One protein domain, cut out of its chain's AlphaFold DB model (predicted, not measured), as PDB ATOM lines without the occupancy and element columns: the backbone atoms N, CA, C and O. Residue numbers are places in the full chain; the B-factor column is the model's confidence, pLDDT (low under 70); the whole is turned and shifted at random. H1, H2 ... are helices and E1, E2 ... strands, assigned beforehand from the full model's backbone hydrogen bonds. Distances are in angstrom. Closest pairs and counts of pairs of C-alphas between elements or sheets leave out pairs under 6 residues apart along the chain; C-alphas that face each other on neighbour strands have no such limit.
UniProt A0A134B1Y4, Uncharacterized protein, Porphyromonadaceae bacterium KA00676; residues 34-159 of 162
ATOM      1  N   VAL A  34     -23.059 -43.727 -33.063       96.69
ATOM      2  CA  VAL A  34     -23.928 -42.810 -32.323       96.69
ATOM      3  C   VAL A  34     -25.005 -43.629 -31.635       96.69
ATOM      4  O   VAL A  34     -25.642 -44.463 -32.272       96.69
ATOM      5  N   TRP A  35     -25.216 -43.378 -30.352       96.88
ATOM      6  CA  TRP A  35     -26.160 -44.099 -29.510       96.88
ATOM      7  C   TRP A  35     -27.135 -43.120 -28.883       96.88
ATOM      8  O   TRP A  35     -26.740 -42.024 -28.500       96.88
ATOM      9  N   THR A  36     -28.403 -43.499 -28.782       95.06
ATOM     10  CA  THR A  36     -29.460 -42.601 -28.308       95.06
ATOM     11  C   THR A  36     -30.299 -43.251 -27.222       95.06
ATOM     12  O   THR A  36     -30.696 -44.407 -27.365       95.06
ATOM     13  N   ILE A  37     -30.618 -42.491 -26.181       92.56
ATOM     14  CA  ILE A  37     -31.598 -42.830 -25.150       92.56
ATOM     15  C   ILE A  37     -32.721 -41.799 -25.280       92.56
ATOM     16  O   ILE A  37     -32.572 -40.690 -24.764       92.56
ATOM     17  N   PRO A  38     -33.795 -42.102 -26.023       87.44
ATOM     18  CA  PRO A  38     -34.907 -41.178 -26.161       87.44
ATOM     19  C   PRO A  38     -35.851 -41.264 -24.957       87.44
ATOM     20  O   PRO A  38     -36.055 -42.343 -24.396       87.44
ATOM     21  N   ASN A  39     -36.501 -40.151 -24.631       82.06
ATOM     22  CA  ASN A  39     -37.599 -40.054 -23.671       82.06
ATOM     23  C   ASN A  39     -37.282 -40.620 -22.276       82.06
ATOM     24  O   ASN A  39     -38.129 -41.260 -21.647       82.06
ATOM     25  N   LEU A  40     -36.069 -40.393 -21.769       85.12
ATOM     26  CA  LEU A  40     -35.720 -40.743 -20.398       85.12
ATOM     27  C   LEU A  40     -36.495 -39.833 -19.442       85.12
ATOM     28  O   LEU A  40     -36.254 -38.628 -19.379       85.12
ATOM     29  N   THR A  41     -37.442 -40.407 -18.706       78.75
ATOM     30  CA  THR A  41     -38.270 -39.664 -17.757       78.75
ATOM     31  C   THR A  41     -37.700 -39.753 -16.352       78.75
ATOM     32  O   THR A  41     -37.247 -40.800 -15.887       78.75
ATOM     33  N   THR A  42     -37.720 -38.629 -15.650       74.75
ATOM     34  CA  THR A  42     -37.316 -38.570 -14.246       74.75
ATOM     35  C   THR A  42     -38.283 -37.683 -13.481       74.75
ATOM     36  O   THR A  42     -38.667 -36.620 -13.971       74.75
ATOM     37  N   THR A  43     -38.680 -38.132 -12.289       73.62
ATOM     38  CA  THR A  43     -39.657 -37.445 -11.444       73.62
ATOM     39  C   THR A  43     -39.017 -37.018 -10.128       73.62
ATOM     40  O   THR A  43     -38.513 -37.856  -9.382       73.62
ATOM     41  N   SER A  44     -39.079 -35.727  -9.815       68.81
ATOM     42  CA  SER A  44     -38.616 -35.158  -8.546       68.81
ATOM     43  C   SER A  44     -39.525 -34.005  -8.129       68.81
ATOM     44  O   SER A  44     -39.941 -33.204  -8.962       68.81
ATOM     45  N   GLY A  45     -39.883 -33.925  -6.844       67.75
ATOM     46  CA  GLY A  45     -40.675 -32.805  -6.314       67.75
ATOM     47  C   GLY A  45     -42.009 -32.556  -7.036       67.75
ATOM     48  O   GLY A  45     -42.420 -31.409  -7.179       67.75
ATOM     49  N   GLY A  46     -42.661 -33.608  -7.552       70.25
ATOM     50  CA  GLY A  46     -43.900 -33.495  -8.335       70.25
ATOM     51  C   GLY A  46     -43.706 -33.012  -9.777       70.25
ATOM     52  O   GLY A  46     -44.695 -32.797 -10.475       70.25
ATOM     53  N   THR A  47     -42.459 -32.860 -10.229       68.69
ATOM     54  CA  THR A  47     -42.099 -32.485 -11.597       68.69
ATOM     55  C   THR A  47     -41.582 -33.697 -12.362       68.69
ATOM     56  O   THR A  47     -40.731 -34.416 -11.847       68.69
ATOM     57  N   THR A  48     -42.081 -33.932 -13.576       76.88
ATOM     58  CA  THR A  48     -41.538 -34.944 -14.501       76.88
ATOM     59  C   THR A  48     -40.811 -34.254 -15.640       76.88
ATOM     60  O   THR A  48     -41.425 -33.451 -16.333       76.88
ATOM     61  N   THR A  49     -39.539 -34.583 -15.849       76.88
ATOM     62  CA  THR A  49     -38.700 -34.038 -16.923       76.88
ATOM     63  C   THR A  49     -38.409 -35.133 -17.944       76.88
ATOM     64  O   THR A  49     -38.035 -36.241 -17.557       76.88
ATOM     65  N   THR A  50     -38.561 -34.817 -19.233       83.56
ATOM     66  CA  THR A  50     -38.174 -35.707 -20.340       83.56
ATOM     67  C   THR A  50     -36.797 -35.315 -20.865       83.56
ATOM     68  O   THR A  50     -36.552 -34.143 -21.160       83.56
ATOM     69  N   ILE A  51     -35.900 -36.294 -20.960       86.62
ATOM     70  CA  ILE A  51     -34.496 -36.112 -21.326       86.62
ATOM     71  C   ILE A  51     -34.155 -37.052 -22.483       86.62
ATOM     72  O   ILE A  51     -34.398 -38.253 -22.412       86.62
ATOM     73  N   ASP A  52     -33.535 -36.509 -23.518       89.50
ATOM     74  CA  ASP A  52     -32.941 -37.256 -24.616       89.50
ATOM     75  C   ASP A  52     -31.421 -37.202 -24.488       89.50
ATOM     76  O   ASP A  52     -30.828 -36.130 -24.365       89.50
ATOM     77  N   VAL A  53     -30.764 -38.357 -24.542       92.31
ATOM     78  CA  VAL A  53     -29.298 -38.440 -24.510       92.31
ATOM     79  C   VAL A  53     -28.800 -38.996 -25.832       92.31
ATOM     80  O   VAL A  53     -29.253 -40.046 -26.277       92.31
ATOM     81  N   THR A  54     -27.830 -38.324 -26.444       95.00
ATOM     82  CA  THR A  54     -27.093 -38.809 -27.613       95.00
ATOM     83  C   THR A  54     -25.612 -38.913 -27.275       95.00
ATOM     84  O   THR A  54     -24.996 -37.938 -26.864       95.00
ATOM     85  N   ILE A  55     -25.023 -40.090 -27.477       96.25
ATOM     86  CA  ILE A  55     -23.608 -40.377 -27.235       96.25
ATOM     87  C   ILE A  55     -22.950 -40.655 -28.582       96.25
ATOM     88  O   ILE A  55     -23.295 -41.620 -29.262       96.25
ATOM     89  N   SER A  56     -22.009 -39.808 -28.975       96.88
ATOM     90  CA  SER A  56     -21.223 -39.960 -30.198       96.88
ATOM     91  C   SER A  56     -19.809 -40.386 -29.835       96.88
ATOM     92  O   SER A  56     -19.065 -39.606 -29.242       96.88
ATOM     93  N   PHE A  57     -19.429 -41.608 -30.197       95.19
ATOM     94  CA  PHE A  57     -18.086 -42.132 -29.965       95.19
ATOM     95  C   PHE A  57     -17.150 -41.675 -31.083       95.19
ATOM     96  O   PHE A  57     -17.390 -41.895 -32.270       95.19
ATOM     97  N   ILE A  58     -16.073 -41.013 -30.688       93.00
ATOM     98  CA  ILE A  58     -15.087 -40.365 -31.547       93.00
ATOM     99  C   ILE A  58     -13.774 -41.153 -31.440       93.00
ATOM    100  O   ILE A  58     -13.533 -41.900 -30.497       93.00
ATOM    101  N   ARG A  59     -12.888 -40.990 -32.423       88.69
ATOM    102  CA  ARG A  59     -11.545 -41.583 -32.397       88.69
ATOM    103  C   ARG A  59     -10.763 -41.237 -31.120       88.69
ATOM    104  O   ARG A  59     -10.966 -40.181 -30.523       88.69
ATOM    105  N   LYS A  60      -9.768 -42.074 -30.802       88.88
ATOM    106  CA  LYS A  60      -8.811 -41.886 -29.692       88.88
ATOM    107  C   LYS A  60      -9.459 -41.903 -28.300       88.88
ATOM    108  O   LYS A  60      -9.021 -41.171 -27.418       88.88
ATOM    109  N   GLY A  61     -10.492 -42.727 -28.109       91.38
ATOM    110  CA  GLY A  61     -11.141 -42.886 -26.805       91.38
ATOM    111  C   GLY A  61     -11.880 -41.631 -26.340       91.38
ATOM    112  O   GLY A  61     -11.971 -41.389 -25.141       91.38
ATOM    113  N   GLN A  62     -12.361 -40.795 -27.263       95.00
ATOM    114  CA  GLN A  62     -13.142 -39.597 -26.948       95.00
ATOM    115  C   GLN A  62     -14.612 -39.811 -27.286       95.00
ATOM    116  O   GLN A  62     -14.933 -40.487 -28.253       95.00
ATOM    117  N   ALA A  63     -15.520 -39.206 -26.536       95.69
ATOM    118  CA  ALA A  63     -16.932 -39.188 -26.879       95.69
ATOM    119  C   ALA A  63     -17.536 -37.806 -26.616       95.69
ATOM    120  O   ALA A  63     -17.099 -37.071 -25.730       95.69
ATOM    121  N   SER A  64     -18.548 -37.465 -27.405       95.38
ATOM    122  CA  SER A  64     -19.408 -36.307 -27.177       95.38
ATOM    123  C   SER A  64     -20.757 -36.795 -26.676       95.38
ATOM    124  O   SER A  64     -21.322 -37.733 -27.238       95.38
ATOM    125  N   ILE A  65     -21.264 -36.167 -25.624       94.31
ATOM    126  CA  ILE A  65     -22.591 -36.423 -25.080       94.31
ATOM    127  C   ILE A  65     -23.411 -35.160 -25.292       94.31
ATOM    128  O   ILE A  65     -23.053 -34.085 -24.815       94.31
ATOM    129  N   GLU A  66     -24.521 -35.294 -25.997       92.12
ATOM    130  CA  GLU A  66     -25.553 -34.277 -26.080       92.12
ATOM    131  C   GLU A  66     -26.729 -34.714 -25.216       92.12
ATOM    132  O   GLU A  66     -27.239 -35.824 -25.361       92.12
ATOM    133  N   VAL A  67     -27.143 -33.843 -24.306       89.25
ATOM    134  CA  VAL A  67     -28.328 -34.035 -23.480       89.25
ATOM    135  C   VAL A  67     -29.331 -32.965 -23.869       89.25
ATOM    136  O   VAL A  67     -29.187 -31.800 -23.494       89.25
ATOM    137  N   GLY A  68     -30.323 -33.360 -24.659       86.25
ATOM    138  CA  GLY A  68     -31.519 -32.570 -24.894       86.25
ATOM    139  C   GLY A  68     -32.468 -32.767 -23.722       86.25
ATOM    140  O   GLY A  68     -32.670 -33.884 -23.261       86.25
ATOM    141  N   TYR A  69     -33.043 -31.696 -23.201       79.69
ATOM    142  CA  TYR A  69     -34.081 -31.805 -22.186       79.69
ATOM    143  C   TYR A  69     -35.242 -30.901 -22.563       79.69
ATOM    144  O   TYR A  69     -35.055 -29.751 -22.969       79.69
ATOM    145  N   GLY A  70     -36.426 -31.507 -22.510       63.97
ATOM    146  CA  GLY A  70     -37.669 -30.976 -23.039       63.97
ATOM    147  C   GLY A  70     -38.618 -30.476 -21.957       63.97
ATOM    148  O   GLY A  70     -38.225 -30.104 -20.848       63.97
ATOM    149  N   GLU A  71     -39.904 -30.486 -22.314       54.78
ATOM    150  CA  GLU A  71     -41.018 -30.142 -21.438       54.78
ATOM    151  C   GLU A  71     -40.929 -30.831 -20.075       54.78
ATOM    152  O   GLU A  71     -40.757 -32.051 -19.997       54.78
ATOM    153  N   PHE A  72     -41.081 -30.051 -19.003       60.97
ATOM    154  CA  PHE A  72     -41.333 -30.610 -17.682       60.97
ATOM    155  C   PHE A  72     -42.788 -30.394 -17.281       60.97
ATOM    156  O   PHE A  72     -43.365 -29.329 -17.510       60.97
ATOM    157  N   THR A  73     -43.385 -31.411 -16.673       56.09
ATOM    158  CA  THR A  73     -44.752 -31.374 -16.162       56.09
ATOM    159  C   THR A  73     -44.713 -31.188 -14.656       56.09
ATOM    160  O   THR A  73     -44.244 -32.076 -13.954       56.09
ATOM    161  N   GLN A  74     -45.196 -30.051 -14.157       56.22
ATOM    162  CA  GLN A  74     -45.334 -29.775 -12.730       56.22
ATOM    163  C   GLN A  74     -46.748 -30.146 -12.270       56.22
ATOM    164  O   GLN A  74     -47.727 -29.561 -12.737       56.22
ATOM    165  N   ASN A  75     -46.855 -31.080 -11.325       59.47
ATOM    166  CA  ASN A  75     -48.100 -31.327 -10.606       59.47
ATOM    167  C   ASN A  75     -48.290 -30.227  -9.557       59.47
ATOM    168  O   ASN A  75     -47.454 -30.042  -8.672       59.47
ATOM    169  N   ILE A  76     -49.383 -29.481  -9.672       61.00
ATOM    170  CA  ILE A  76     -49.769 -28.448  -8.713       61.00
ATOM    171  C   ILE A  76     -50.633 -29.116  -7.639       61.00
ATOM    172  O   ILE A  76     -51.420 -30.012  -7.940       61.00
ATOM    173  N   GLN A  77     -50.480 -28.688  -6.382       59.94
ATOM    174  CA  GLN A  77     -51.139 -29.292  -5.213       59.94
ATOM    175  C   GLN A  77     -52.677 -29.385  -5.321       59.94
ATOM    176  O   GLN A  77     -53.260 -30.253  -4.681       59.94
ATOM    177  N   ASP A  78     -53.314 -28.596  -6.192       64.12
ATOM    178  CA  ASP A  78     -54.766 -28.599  -6.439       64.12
ATOM    179  C   ASP A  78     -55.233 -29.600  -7.523       64.12
ATOM    180  O   ASP A  78     -56.314 -29.460  -8.092       64.12
ATOM    181  N   GLY A  79     -54.423 -30.612  -7.857       58.22
ATOM    182  CA  GLY A  79     -54.788 -31.669  -8.814       58.22
ATOM    183  C   GLY A  79     -54.659 -31.281 -10.293       58.22
ATOM    184  O   GLY A  79     -55.002 -32.070 -11.174       58.22
ATOM    185  N   GLY A  80     -54.142 -30.083 -10.578       57.00
ATOM    186  CA  GLY A  80     -53.811 -29.620 -11.924       57.00
ATOM    187  C   GLY A  80     -52.391 -30.006 -12.342       57.00
ATOM    188  O   GLY A  80     -51.476 -30.057 -11.523       57.00
ATOM    189  N   SER A  81     -52.193 -30.227 -13.637       62.88
ATOM    190  CA  SER A  81     -50.884 -30.489 -14.237       62.88
ATOM    191  C   SER A  81     -50.539 -29.368 -15.216       62.88
ATOM    192  O   SER A  81     -51.359 -29.013 -16.064       62.88
ATOM    193  N   GLN A  82     -49.351 -28.773 -15.083       58.06
ATOM    194  CA  GLN A  82     -48.833 -27.781 -16.028       58.06
ATOM    195  C   GLN A  82     -47.615 -28.331 -16.761       58.06
ATOM    196  O   GLN A  82     -46.582 -28.587 -16.148       58.06
ATOM    197  N   THR A  83     -47.713 -28.431 -18.084       57.88
ATOM    198  CA  THR A  83     -46.582 -28.740 -18.964       57.88
ATOM    199  C   THR A  83     -45.874 -27.447 -19.366       57.88
ATOM    200  O   THR A  83     -46.512 -26.505 -19.834       57.88
ATOM    201  N   LYS A  84     -44.554 -27.373 -19.169       54.06
ATOM    202  CA  LYS A  84     -43.728 -26.210 -19.514       54.06
ATOM    203  C   LYS A  84     -42.617 -26.604 -20.472       54.06
ATOM    204  O   LYS A  84     -41.724 -27.349 -20.084       54.06
ATOM    205  N   LYS A  85     -42.626 -26.036 -21.682       52.00
ATOM    206  CA  LYS A  85     -41.597 -26.259 -22.704       52.00
ATOM    207  C   LYS A  85     -40.325 -25.496 -22.386       52.00
ATOM    208  O   LYS A  85     -40.291 -24.270 -22.454       52.00
ATOM    209  N   ARG A  86     -39.261 -26.227 -22.062       53.38
ATOM    210  CA  ARG A  86     -37.887 -25.757 -22.225       53.38
ATOM    211  C   ARG A  86     -37.263 -26.642 -23.289       53.38
ATOM    212  O   ARG A  86     -37.180 -27.836 -23.084       53.38
ATOM    213  N   GLU A  87     -36.886 -26.066 -24.422       62.38
ATOM    214  CA  GLU A  87     -36.006 -26.724 -25.391       62.38
ATOM    215  C   GLU A  87     -34.603 -26.203 -25.111       62.38
ATOM    216  O   GLU A  87     -34.242 -25.102 -25.522       62.38
ATOM    217  N   LEU A  88     -33.841 -26.949 -24.318       74.06
ATOM    218  CA  LEU A  88     -32.436 -26.658 -24.076       74.06
ATOM    219  C   LEU A  88     -31.637 -27.934 -24.317       74.06
ATOM    220  O   LEU A  88     -32.083 -29.038 -24.009       74.06
ATOM    221  N   SER A  89     -30.446 -27.771 -24.877       79.56
ATOM    222  CA  SER A  89     -29.493 -28.851 -25.092       79.56
ATOM    223  C   SER A  89     -28.164 -28.483 -24.451       79.56
ATOM    224  O   SER A  89     -27.692 -27.352 -24.584       79.56
ATOM    225  N   ALA A  90     -27.541 -29.445 -23.784       83.75
ATOM    226  CA  ALA A  90     -26.185 -29.330 -23.278       83.75
ATOM    227  C   ALA A  90     -25.285 -30.326 -24.012       83.75
ATOM    228  O   ALA A  90     -25.590 -31.513 -24.064       83.75
ATOM    229  N   THR A  91     -24.164 -29.851 -24.551       88.00
ATOM    230  CA  THR A  91     -23.134 -30.713 -25.143       88.00
ATOM    231  C   THR A  91     -21.931 -30.791 -24.218       88.00
ATOM    232  O   THR A  91     -21.522 -29.798 -23.611       88.00
ATOM    233  N   MET A  92     -21.373 -31.988 -24.102       90.88
ATOM    234  CA  MET A  92     -20.373 -32.351 -23.115       90.88
ATOM    235  C   MET A  92     -19.329 -33.248 -23.761       90.88
ATOM    236  O   MET A  92     -19.653 -34.080 -24.606       90.88
ATOM    237  N   SER A  93     -18.087 -33.126 -23.315       92.75
ATOM    238  CA  SER A  93     -17.000 -33.987 -23.776       92.75
ATOM    239  C   SER A  93     -16.640 -34.990 -22.693       92.75
ATOM    240  O   SER A  93     -16.560 -34.634 -21.516       92.75
ATOM    241  N   THR A  94     -16.376 -36.232 -23.080       95.12
ATOM    242  CA  THR A  94     -15.855 -37.266 -22.185       95.12
ATOM    243  C   THR A  94     -14.809 -38.135 -22.885       95.12
ATOM    244  O   THR A  94     -14.620 -38.061 -24.101       95.12
ATOM    245  N   SER A  95     -14.113 -38.956 -22.108       95.31
ATOM    246  CA  SER A  95     -13.306 -40.070 -22.594       95.31
ATOM    247  C   SER A  95     -14.014 -41.395 -22.355       95.31
ATOM    248  O   SER A  95     -14.854 -41.515 -21.463       95.31
ATOM    249  N   TYR A  96     -13.653 -42.407 -23.137       95.62
ATOM    250  CA  TYR A  96     -14.163 -43.755 -22.969       95.62
ATOM    251  C   TYR A  96     -13.077 -44.811 -23.151       95.62
ATOM    252  O   TYR A  96     -12.088 -44.608 -23.857       95.62
ATOM    253  N   VAL A  97     -13.299 -45.966 -22.526       94.56
ATOM    254  CA  VAL A  97     -12.523 -47.188 -22.748       94.56
ATOM    255  C   VAL A  97     -13.496 -48.308 -23.068       94.56
ATOM    256  O   VAL A  97     -14.404 -48.577 -22.286       94.56
ATOM    257  N   TYR A  98     -13.304 -48.972 -24.207       93.44
ATOM    258  CA  TYR A  98     -14.089 -50.137 -24.601       93.44
ATOM    259  C   TYR A  98     -13.241 -51.405 -24.548       93.44
ATOM    260  O   TYR A  98     -12.173 -51.478 -25.158       93.44
ATOM    261  N   ARG A  99     -13.710 -52.417 -23.817       91.19
ATOM    262  CA  ARG A  99     -13.049 -53.721 -23.724       91.19
ATOM    263  C   ARG A  99     -14.074 -54.811 -23.440       91.19
ATOM    264  O   ARG A  99     -14.884 -54.674 -22.532       91.19
ATOM    265  N   ASN A 100     -13.994 -55.922 -24.174       90.25
ATOM    266  CA  ASN A 100     -14.780 -57.138 -23.924       90.25
ATOM    267  C   ASN A 100     -16.298 -56.894 -23.804       90.25
ATOM    268  O   ASN A 100     -16.940 -57.432 -22.907       90.25
ATOM    269  N   GLY A 101     -16.870 -56.066 -24.684       91.12
ATOM    270  CA  GLY A 101     -18.307 -55.773 -24.657       91.12
ATOM    271  C   GLY A 101     -18.737 -54.851 -23.516       91.12
ATOM    272  O   GLY A 101     -19.925 -54.737 -23.246       91.12
ATOM    273  N   VAL A 102     -17.802 -54.183 -22.840       94.06
ATOM    274  CA  VAL A 102     -18.096 -53.169 -21.824       94.06
ATOM    275  C   VAL A 102     -17.452 -51.857 -22.239       94.06
ATOM    276  O   VAL A 102     -16.285 -51.829 -22.634       94.06
ATOM    277  N   VAL A 103     -18.212 -50.769 -22.152       95.06
ATOM    278  CA  VAL A 103     -17.688 -49.409 -22.267       95.06
ATOM    279  C   VAL A 103     -17.750 -48.720 -20.918       95.06
ATOM    280  O   VAL A 103     -18.796 -48.699 -20.282       95.06
ATOM    281  N   HIS A 104     -16.634 -48.142 -20.501       94.88
ATOM    282  CA  HIS A 104     -16.588 -47.212 -19.385       94.88
ATOM    283  C   HIS A 104     -16.541 -45.792 -19.939       94.88
ATOM    284  O   HIS A 104     -15.623 -45.471 -20.700       94.88
ATOM    285  N   LEU A 105     -17.499 -44.946 -19.565       94.88
ATOM    286  CA  LEU A 105     -17.439 -43.508 -19.825       94.88
ATOM    287  C   LEU A 105     -16.887 -42.800 -18.591       94.88
ATOM    288  O   LEU A 105     -17.388 -42.974 -17.483       94.88
ATOM    289  N   SER A 106     -15.881 -41.957 -18.792       94.38
ATOM    290  CA  SER A 106     -15.394 -41.075 -17.735       94.38
ATOM    291  C   SER A 106     -16.406 -39.966 -17.438       94.38
ATOM    292  O   SER A 106     -17.343 -39.722 -18.209       94.38
ATOM    293  N   ARG A 107     -16.194 -39.249 -16.332       90.44
ATOM    294  CA  ARG A 107     -17.020 -38.099 -15.961       90.44
ATOM    295  C   ARG A 107     -17.121 -37.090 -17.114       90.44
ATOM    296  O   ARG A 107     -16.090 -36.552 -17.528       90.44
ATOM    297  N   PRO A 108     -18.332 -36.777 -17.611       90.88
ATOM    298  CA  PRO A 108     -18.497 -35.759 -18.636       90.88
ATOM    299  C   PRO A 108     -18.039 -34.383 -18.146       90.88
ATOM    300  O   PRO A 108     -18.310 -33.974 -17.017       90.88
ATOM    301  N   THR A 109     -17.370 -33.646 -19.026       89.56
ATOM    302  CA  THR A 109     -16.882 -32.285 -18.787       89.56
ATOM    303  C   THR A 109     -17.680 -31.282 -19.614       89.56
ATOM    304  O   THR A 109     -18.076 -31.557 -20.748       89.56
ATOM    305  N   TYR A 110     -17.958 -30.123 -19.024       86.38
ATOM    306  CA  TYR A 110     -18.827 -29.092 -19.588       86.38
ATOM    307  C   TYR A 110     -18.421 -27.710 -19.075       86.38
ATOM    308  O   TYR A 110     -17.713 -27.583 -18.074       86.38
ATOM    309  N   SER A 111     -18.847 -26.660 -19.782       85.81
ATOM    310  CA  SER A 111     -18.527 -25.282 -19.406       85.81
ATOM    311  C   SER A 111     -19.188 -24.890 -18.082       85.81
ATOM    312  O   SER A 111     -20.222 -25.435 -17.694       85.81
ATOM    313  N   SER A 112     -18.628 -23.887 -17.402       84.94
ATOM    314  CA  SER A 112     -19.209 -23.339 -16.169       84.94
ATOM    315  C   SER A 112     -20.644 -22.843 -16.368       84.94
ATOM    316  O   SER A 112     -21.476 -23.024 -15.486       84.94
ATOM    317  N   HIS A 113     -20.947 -22.271 -17.537       82.56
ATOM    318  CA  HIS A 113     -22.289 -21.820 -17.895       82.56
ATOM    319  C   HIS A 113     -23.291 -22.981 -17.955       82.56
ATOM    320  O   HIS A 113     -24.339 -22.914 -17.317       82.56
ATOM    321  N   VAL A 114     -22.938 -24.067 -18.655       81.50
ATOM    322  CA  VAL A 114     -23.758 -25.290 -18.690       81.50
ATOM    323  C   VAL A 114     -23.894 -25.868 -17.287       81.50
ATOM    324  O   VAL A 114     -24.981 -26.244 -16.872       81.50
ATOM    325  N   GLY A 115     -22.810 -25.883 -16.513       83.88
ATOM    326  CA  GLY A 115     -22.855 -26.415 -15.159       83.88
ATOM    327  C   GLY A 115     -23.771 -25.637 -14.234       83.88
ATOM    328  O   GLY A 115     -24.494 -26.243 -13.454       83.88
ATOM    329  N   GLN A 116     -23.803 -24.312 -14.350       83.31
ATOM    330  CA  GLN A 116     -24.743 -23.481 -13.602       83.31
ATOM    331  C   GLN A 116     -26.194 -23.710 -14.033       83.31
ATOM    332  O   GLN A 116     -27.074 -23.684 -13.177       83.31
ATOM    333  N   SER A 117     -26.454 -23.945 -15.324       78.38
ATOM    334  CA  SER A 117     -27.821 -24.116 -15.829       78.38
ATOM    335  C   SER A 117     -28.448 -25.465 -15.465       78.38
ATOM    336  O   SER A 117     -29.670 -25.537 -15.342       78.38
ATOM    337  N   ILE A 118     -27.635 -26.508 -15.266       80.81
ATOM    338  CA  ILE A 118     -28.109 -27.862 -14.929       80.81
ATOM    339  C   ILE A 118     -27.950 -28.227 -13.448       80.81
ATOM    340  O   ILE A 118     -28.461 -29.264 -13.027       80.81
ATOM    341  N   LYS A 119     -27.250 -27.419 -12.643       84.25
ATOM    342  CA  LYS A 119     -26.988 -27.731 -11.231       84.25
ATOM    343  C   LYS A 119     -28.286 -27.936 -10.444       84.25
ATOM    344  O   LYS A 119     -29.166 -27.080 -10.456       84.25
ATOM    345  N   GLY A 120     -28.374 -29.046  -9.717       79.38
ATOM    346  CA  GLY A 120     -29.530 -29.433  -8.912       79.38
ATOM    347  C   GLY A 120     -30.731 -29.926  -9.722       79.38
ATOM    348  O   GLY A 120     -31.795 -30.115  -9.141       79.38
ATOM    349  N   THR A 121     -30.584 -30.121 -11.036       79.81
ATOM    350  CA  THR A 121     -31.656 -30.619 -11.910       79.81
ATOM    351  C   THR A 121     -31.545 -32.125 -12.148       79.81
ATOM    352  O   THR A 121     -30.507 -32.761 -11.931       79.81
ATOM    353  N   GLU A 122     -32.612 -32.709 -12.681       81.25
ATOM    354  CA  GLU A 122     -32.650 -34.099 -13.133       81.25
ATOM    355  C   GLU A 122     -31.618 -34.367 -14.241       81.25
ATOM    356  O   GLU A 122     -31.061 -35.462 -14.319       81.25
ATOM    357  N   VAL A 123     -31.300 -33.352 -15.051       82.62
ATOM    358  CA  VAL A 123     -30.290 -33.422 -16.116       82.62
ATOM    359  C   VAL A 123     -28.906 -33.706 -15.532       82.62
ATOM    360  O   VAL A 123     -28.223 -34.617 -15.998       82.62
ATOM    361  N   GLU A 124     -28.513 -33.008 -14.459       85.81
ATOM    362  CA  GLU A 124     -27.255 -33.282 -13.745       85.81
ATOM    363  C   GLU A 124     -27.233 -34.711 -13.179       85.81
ATOM    364  O   GLU A 124     -26.205 -35.388 -13.224       85.81
ATOM    365  N   THR A 125     -28.376 -35.209 -12.703       85.88
ATOM    366  CA  THR A 125     -28.484 -36.587 -12.204       85.88
ATOM    367  C   THR A 125     -28.247 -37.614 -13.311       85.88
ATOM    368  O   THR A 125     -27.499 -38.567 -13.093       85.88
ATOM    369  N   ILE A 126     -28.848 -37.437 -14.492       87.00
ATOM    370  CA  ILE A 126     -28.629 -38.333 -15.638       87.00
ATOM    371  C   ILE A 126     -27.172 -38.299 -16.088       87.00
ATOM    372  O   ILE A 126     -26.562 -39.352 -16.255       87.00
ATOM    373  N   ILE A 127     -26.588 -37.108 -16.197       87.62
ATOM    374  CA  ILE A 127     -25.180 -36.919 -16.550       87.62
ATOM    375  C   ILE A 127     -24.253 -37.669 -15.594       87.62
ATOM    376  O   ILE A 127     -23.359 -38.385 -16.037       87.62
ATOM    377  N   ASN A 128     -24.478 -37.546 -14.286       87.44
ATOM    378  CA  ASN A 128     -23.662 -38.233 -13.287       87.44
ATOM    379  C   ASN A 128     -23.800 -39.761 -13.373       87.44
ATOM    380  O   ASN A 128     -22.871 -40.474 -13.019       87.44
ATOM    381  N   ARG A 129     -24.936 -40.281 -13.856       88.62
ATOM    382  CA  ARG A 129     -25.128 -41.726 -14.074       88.62
ATOM    383  C   ARG A 129     -24.470 -42.243 -15.354       88.62
ATOM    384  O   ARG A 129     -24.367 -43.459 -15.500       88.62
ATOM    385  N   LEU A 130     -24.069 -41.355 -16.269       89.50
ATOM    386  CA  LEU A 130     -23.301 -41.728 -17.458       89.50
ATOM    387  C   LEU A 130     -21.837 -42.019 -17.122       89.50
ATOM    388  O   LEU A 130     -21.211 -42.741 -17.882       89.50
ATOM    389  N   GLU A 131     -21.307 -41.518 -15.999       91.50
ATOM    390  CA  GLU A 131     -20.005 -41.928 -15.452       91.50
ATOM    391  C   GLU A 131     -20.108 -43.355 -14.877       91.50
ATOM    392  O   GLU A 131     -20.219 -43.559 -13.668       91.50
ATOM    393  N   ALA A 132     -20.176 -44.350 -15.757       88.94
ATOM    394  CA  ALA A 132     -20.414 -45.739 -15.393       88.94
ATOM    395  C   ALA A 132     -19.926 -46.710 -16.473       88.94
ATOM    396  O   ALA A 132     -19.677 -46.339 -17.625       88.94
ATOM    397  N   ASP A 133     -19.868 -47.983 -16.087       92.31
ATOM    398  CA  ASP A 133     -19.763 -49.091 -17.025       92.31
ATOM    399  C   ASP A 133     -21.127 -49.366 -17.672       92.31
ATOM    400  O   ASP A 133     -22.167 -49.440 -17.000       92.31
ATOM    401  N   ALA A 134     -21.112 -49.570 -18.985       94.75
ATOM    402  CA  ALA A 134     -22.253 -50.016 -19.763       94.75
ATOM    403  C   ALA A 134     -21.915 -51.286 -20.545       94.75
ATOM    404  O   ALA A 134     -20.894 -51.368 -21.231       94.75
ATOM    405  N   ALA A 135     -22.801 -52.276 -20.456       96.25
ATOM    406  CA  ALA A 135     -22.712 -53.493 -21.251       96.25
ATOM    407  C   ALA A 135     -23.185 -53.204 -22.679       96.25
ATOM    408  O   ALA A 135     -24.266 -52.652 -22.871       96.25
ATOM    409  N   VAL A 136     -22.383 -53.577 -23.670       96.06
ATOM    410  CA  VAL A 136     -22.605 -53.314 -25.090       96.06
ATOM    411  C   VAL A 136     -22.889 -54.622 -25.811       96.06
ATOM    412  O   VAL A 136     -22.052 -55.523 -25.843       96.06
ATOM    413  N   ASP A 137     -24.040 -54.678 -26.467       95.25
ATOM    414  CA  ASP A 137     -24.369 -55.688 -27.459       95.25
ATOM    415  C   ASP A 137     -24.450 -55.011 -28.831       95.25
ATOM    416  O   ASP A 137     -25.439 -54.362 -29.184       95.25
ATOM    417  N   ILE A 138     -23.371 -55.144 -29.604       91.38
ATOM    418  CA  ILE A 138     -23.266 -54.570 -30.950       91.38
ATOM    419  C   ILE A 138     -24.266 -55.222 -31.913       91.38
ATOM    420  O   ILE A 138     -24.775 -54.540 -32.798       91.38
ATOM    421  N   GLN A 139     -24.564 -56.515 -31.747       91.00
ATOM    422  CA  GLN A 139     -25.474 -57.234 -32.642       91.00
ATOM    423  C   GLN A 139     -26.922 -56.812 -32.404       91.00
ATOM    424  O   GLN A 139     -27.650 -56.545 -33.358       91.00
ATOM    425  N   ALA A 140     -27.323 -56.696 -31.137       93.69
ATOM    426  CA  ALA A 140     -28.635 -56.178 -30.767       93.69
ATOM    427  C   ALA A 140     -28.739 -54.650 -30.923       93.69
ATOM    428  O   ALA A 140     -29.840 -54.101 -30.875       93.69
ATOM    429  N   GLY A 141     -27.610 -53.949 -31.072       95.31
ATOM    430  CA  GLY A 141     -27.566 -52.490 -31.114       95.31
ATOM    431  C   GLY A 141     -28.004 -51.865 -29.790       95.31
ATOM    432  O   GLY A 141     -28.688 -50.840 -29.801       95.31
ATOM    433  N   THR A 142     -27.637 -52.474 -28.655       96.50
ATOM    434  CA  THR A 142     -27.985 -51.977 -27.311       96.50
ATOM    435  C   THR A 142     -26.756 -51.718 -26.441       96.50
ATOM    436  O   THR A 142     -25.753 -52.421 -26.515       96.50
ATOM    437  N   MET A 143     -26.835 -50.679 -25.613       96.38
ATOM    438  CA  MET A 143     -25.832 -50.328 -24.612       96.38
ATOM    439  C   MET A 143     -26.546 -50.040 -23.294       96.38
ATOM    440  O   MET A 143     -27.292 -49.071 -23.192       96.38
ATOM    441  N   THR A 144     -26.355 -50.891 -22.291       95.25
ATOM    442  CA  THR A 144     -27.094 -50.840 -21.023       95.25
ATOM    443  C   THR A 144     -26.202 -50.340 -19.897       95.25
ATOM    444  O   THR A 144     -25.286 -51.041 -19.468       95.25
ATOM    445  N   PHE A 145     -26.505 -49.145 -19.400       92.81
ATOM    446  CA  PHE A 145     -25.841 -48.521 -18.259       92.81
ATOM    447  C   PHE A 145     -26.385 -49.075 -16.948       92.81
ATOM    448  O   PHE A 145     -27.576 -49.378 -16.850       92.81
ATOM    449  N   ASN A 146     -25.524 -49.167 -15.932       86.56
ATOM    450  CA  ASN A 146     -25.883 -49.662 -14.598       86.56
ATOM    451  C   ASN A 146     -26.658 -51.000 -14.649       86.56
ATOM    452  O   ASN A 146     -27.735 -51.121 -14.058       86.56
ATOM    453  N   PRO A 147     -26.154 -52.029 -15.361       82.62
ATOM    454  CA  PRO A 147     -26.915 -53.248 -15.624       82.62
ATOM    455  C   PRO A 147     -27.257 -54.039 -14.356       82.62
ATOM    456  O   PRO A 147     -28.127 -54.897 -14.411       82.62
ATOM    457  N   THR A 148     -26.642 -53.765 -13.209       85.00
ATOM    458  CA  THR A 148     -26.936 -54.439 -11.934       85.00
ATOM    459  C   THR A 148     -27.887 -53.656 -11.019       85.00
ATOM    460  O   THR A 148     -28.384 -54.226 -10.051       85.00
ATOM    461  N   ASP A 149     -28.193 -52.388 -11.322       85.38
ATOM    462  CA  ASP A 149     -29.066 -51.518 -10.521       85.38
ATOM    463  C   ASP A 149     -30.297 -51.107 -11.340       85.38
ATOM    464  O   ASP A 149     -30.268 -50.140 -12.101       85.38
ATOM    465  N   ASN A 150     -31.405 -51.836 -11.173       83.38
ATOM    466  CA  ASN A 150     -32.651 -51.586 -11.909       83.38
ATOM    467  C   ASN A 150     -33.178 -50.149 -11.749       83.38
ATOM    468  O   ASN A 150     -33.821 -49.649 -12.666       83.38
ATOM    469  N   ALA A 151     -32.912 -49.471 -10.625       81.12
ATOM    470  CA  ALA A 151     -33.393 -48.108 -10.385       81.12
ATOM    471  C   ALA A 151     -32.589 -47.043 -11.154       81.12
ATOM    472  O   ALA A 151     -33.038 -45.905 -11.321       81.12
ATOM    473  N   LYS A 152     -31.383 -47.397 -11.612       82.69
ATOM    474  CA  LYS A 152     -30.489 -46.522 -12.383       82.69
ATOM    475  C   LYS A 152     -30.216 -47.036 -13.790       82.69
ATOM    476  O   LYS A 152     -29.477 -46.380 -14.523       82.69
ATOM    477  N   ARG A 153     -30.783 -48.188 -14.155       89.19
ATOM    478  CA  ARG A 153     -30.602 -48.809 -15.461       89.19
ATOM    479  C   ARG A 153     -31.300 -47.990 -16.537       89.19
ATOM    480  O   ARG A 153     -32.466 -47.634 -16.403       89.19
ATOM    481  N   PHE A 154     -30.593 -47.760 -17.632       90.44
ATOM    482  CA  PHE A 154     -31.162 -47.246 -18.871       90.44
ATOM    483  C   PHE A 154     -30.371 -47.799 -20.056       90.44
ATOM    484  O   PHE A 154     -29.193 -48.144 -19.928       90.44
ATOM    485  N   THR A 155     -31.036 -47.905 -21.202       94.00
ATOM    486  CA  THR A 155     -30.480 -48.532 -22.402       94.00
ATOM    487  C   THR A 155     -30.444 -47.524 -23.540       94.00
ATOM    488  O   THR A 155     -31.461 -46.930 -23.890       94.00
ATOM    489  N   ALA A 156     -29.258 -47.331 -24.107       95.50
ATOM    490  CA  ALA A 156     -29.060 -46.604 -25.344       95.50
ATOM    491  C   ALA A 156     -29.166 -47.563 -26.527       95.50
ATOM    492  O   ALA A 156     -28.742 -48.719 -26.457       95.50
ATOM    493  N   HIS A 157     -29.692 -47.056 -27.632       96.88
ATOM    494  CA  HIS A 157     -29.850 -47.796 -28.871       96.88
ATOM    495  C   HIS A 157     -28.924 -47.233 -29.938       96.88
ATOM    496  O   HIS A 157     -28.790 -46.015 -30.069       96.88
ATOM    497  N   LEU A 158     -28.294 -48.118 -30.706       96.31
ATOM    498  CA  LEU A 158     -27.459 -47.726 -31.829       96.31
ATOM    499  C   LEU A 158     -28.323 -46.997 -32.865       96.31
ATOM    500  O   LEU A 158     -29.302 -47.538 -33.385       96.31
ATOM    501  N   LYS A 159     -27.949 -45.760 -33.189       93.25
ATOM    502  CA  LYS A 159     -28.599 -44.986 -34.242       93.25
ATOM    503  C   LYS A 159     -28.228 -45.611 -35.582       93.25
ATOM    504  O   LYS A 159     -27.069 -45.565 -35.994       93.25
TER     505      LYS A 159
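What this domain is: This is residues 34 to 159 of the 162 residues of an uncharacterized protein of Porphyromonadaceae bacterium KA00676 (UniProt A0A134B1Y4). A closed but uneven antiparallel barrel: the long strands E1, E2, E3 and E5 form a wall that curls round the helix H2, and the short strands E6 to E9 complete the ring. H1 packs on E5, and the E3 and E4 hairpin reaches farthest from the mean of the C-alphas. The printed part has 126 residues, with nine named strands and two named helices in the order E1 to E6, H1, H2, E7 to E9; the class is mostly strand. It is compact, with a radius of gyration of the C-alphas of 15.3 A, yet elongated, spanning 52 by 31 by 23 A.

Where its parts are: E1, residues 34 to 44, begins at C-alpha 34 (-23.928, -42.810, -32.323) and is 29.0 A long. E2, residues 47 to 58, is 34.5 A long, and E3, residues 62 to 75, is 39.5 A long. E4 is residues 81 to 84. E5, residues 88 to 99, is 33.3 A long and bends by 57 degrees at residue 95. E6 is residues 102 to 105, H1 residues 112 to 118, and H2 residues 122 to 130, 12.8 A long. E7 is residues 133 to 137, E8 residues 142 to 145, and E9 residues 154 to 158, ending at C-alpha 158 (-27.459, -47.726, -31.829).

How they stand to each other: E1 to E4 form a meander, each strand the antiparallel neighbour of the one before, and so do E7 to E9. N 37 and O 53 of E1 and E2 are 2.8 A apart, N 54 and O 66 of E2 and E3 2.8 A, and N 74 and O 82 of E3 and E4 2.8 A, within hydrogen-bond range. On the side of E3 where E4 lies, E5 is beside residues 62 to 69, with N 65 and O 92 2.8 A apart. Round the ring follow N 97 and O 104 of E5 and E6, 3.0 A, N 103 and O 134 of E6 and E7, 2.9 A, N 135 and O 144 of E7 and E8, 2.9 A, and N 143 and O 156 of E8 and E9, 2.9 A. E9 closes the ring on E1, with N 36 and O 157 2.9 A apart. H2 is on the barrel, outside it, at a height over the sheet of 5.8 A, and only just over E2, with 3 of its 9 C-alphas. The closest C-alphas of H2 and E2 are those of Glu 122 and Thr 49, 7.1 A. H1 is on the barrel too; the C-alphas of Val 114 and Ala 90 of E5, the closest, are 6.6 A apart. H1 and H2 are close but not clearly touching, their closest C-alphas, of Ile 118 and Glu 124, being 5.6 A apart. Every O i to N i+4 pair in H1 and H2 is within hydrogen-bond range.

The domain as a whole: The two C-alphas farthest apart, of Lys 60 and Asp 78, are 53.2 A apart. The printed part has no cut and no long link. Its mean pLDDT is 84.0; residues 44 to 45, 47 and 70 to 87 are under 70.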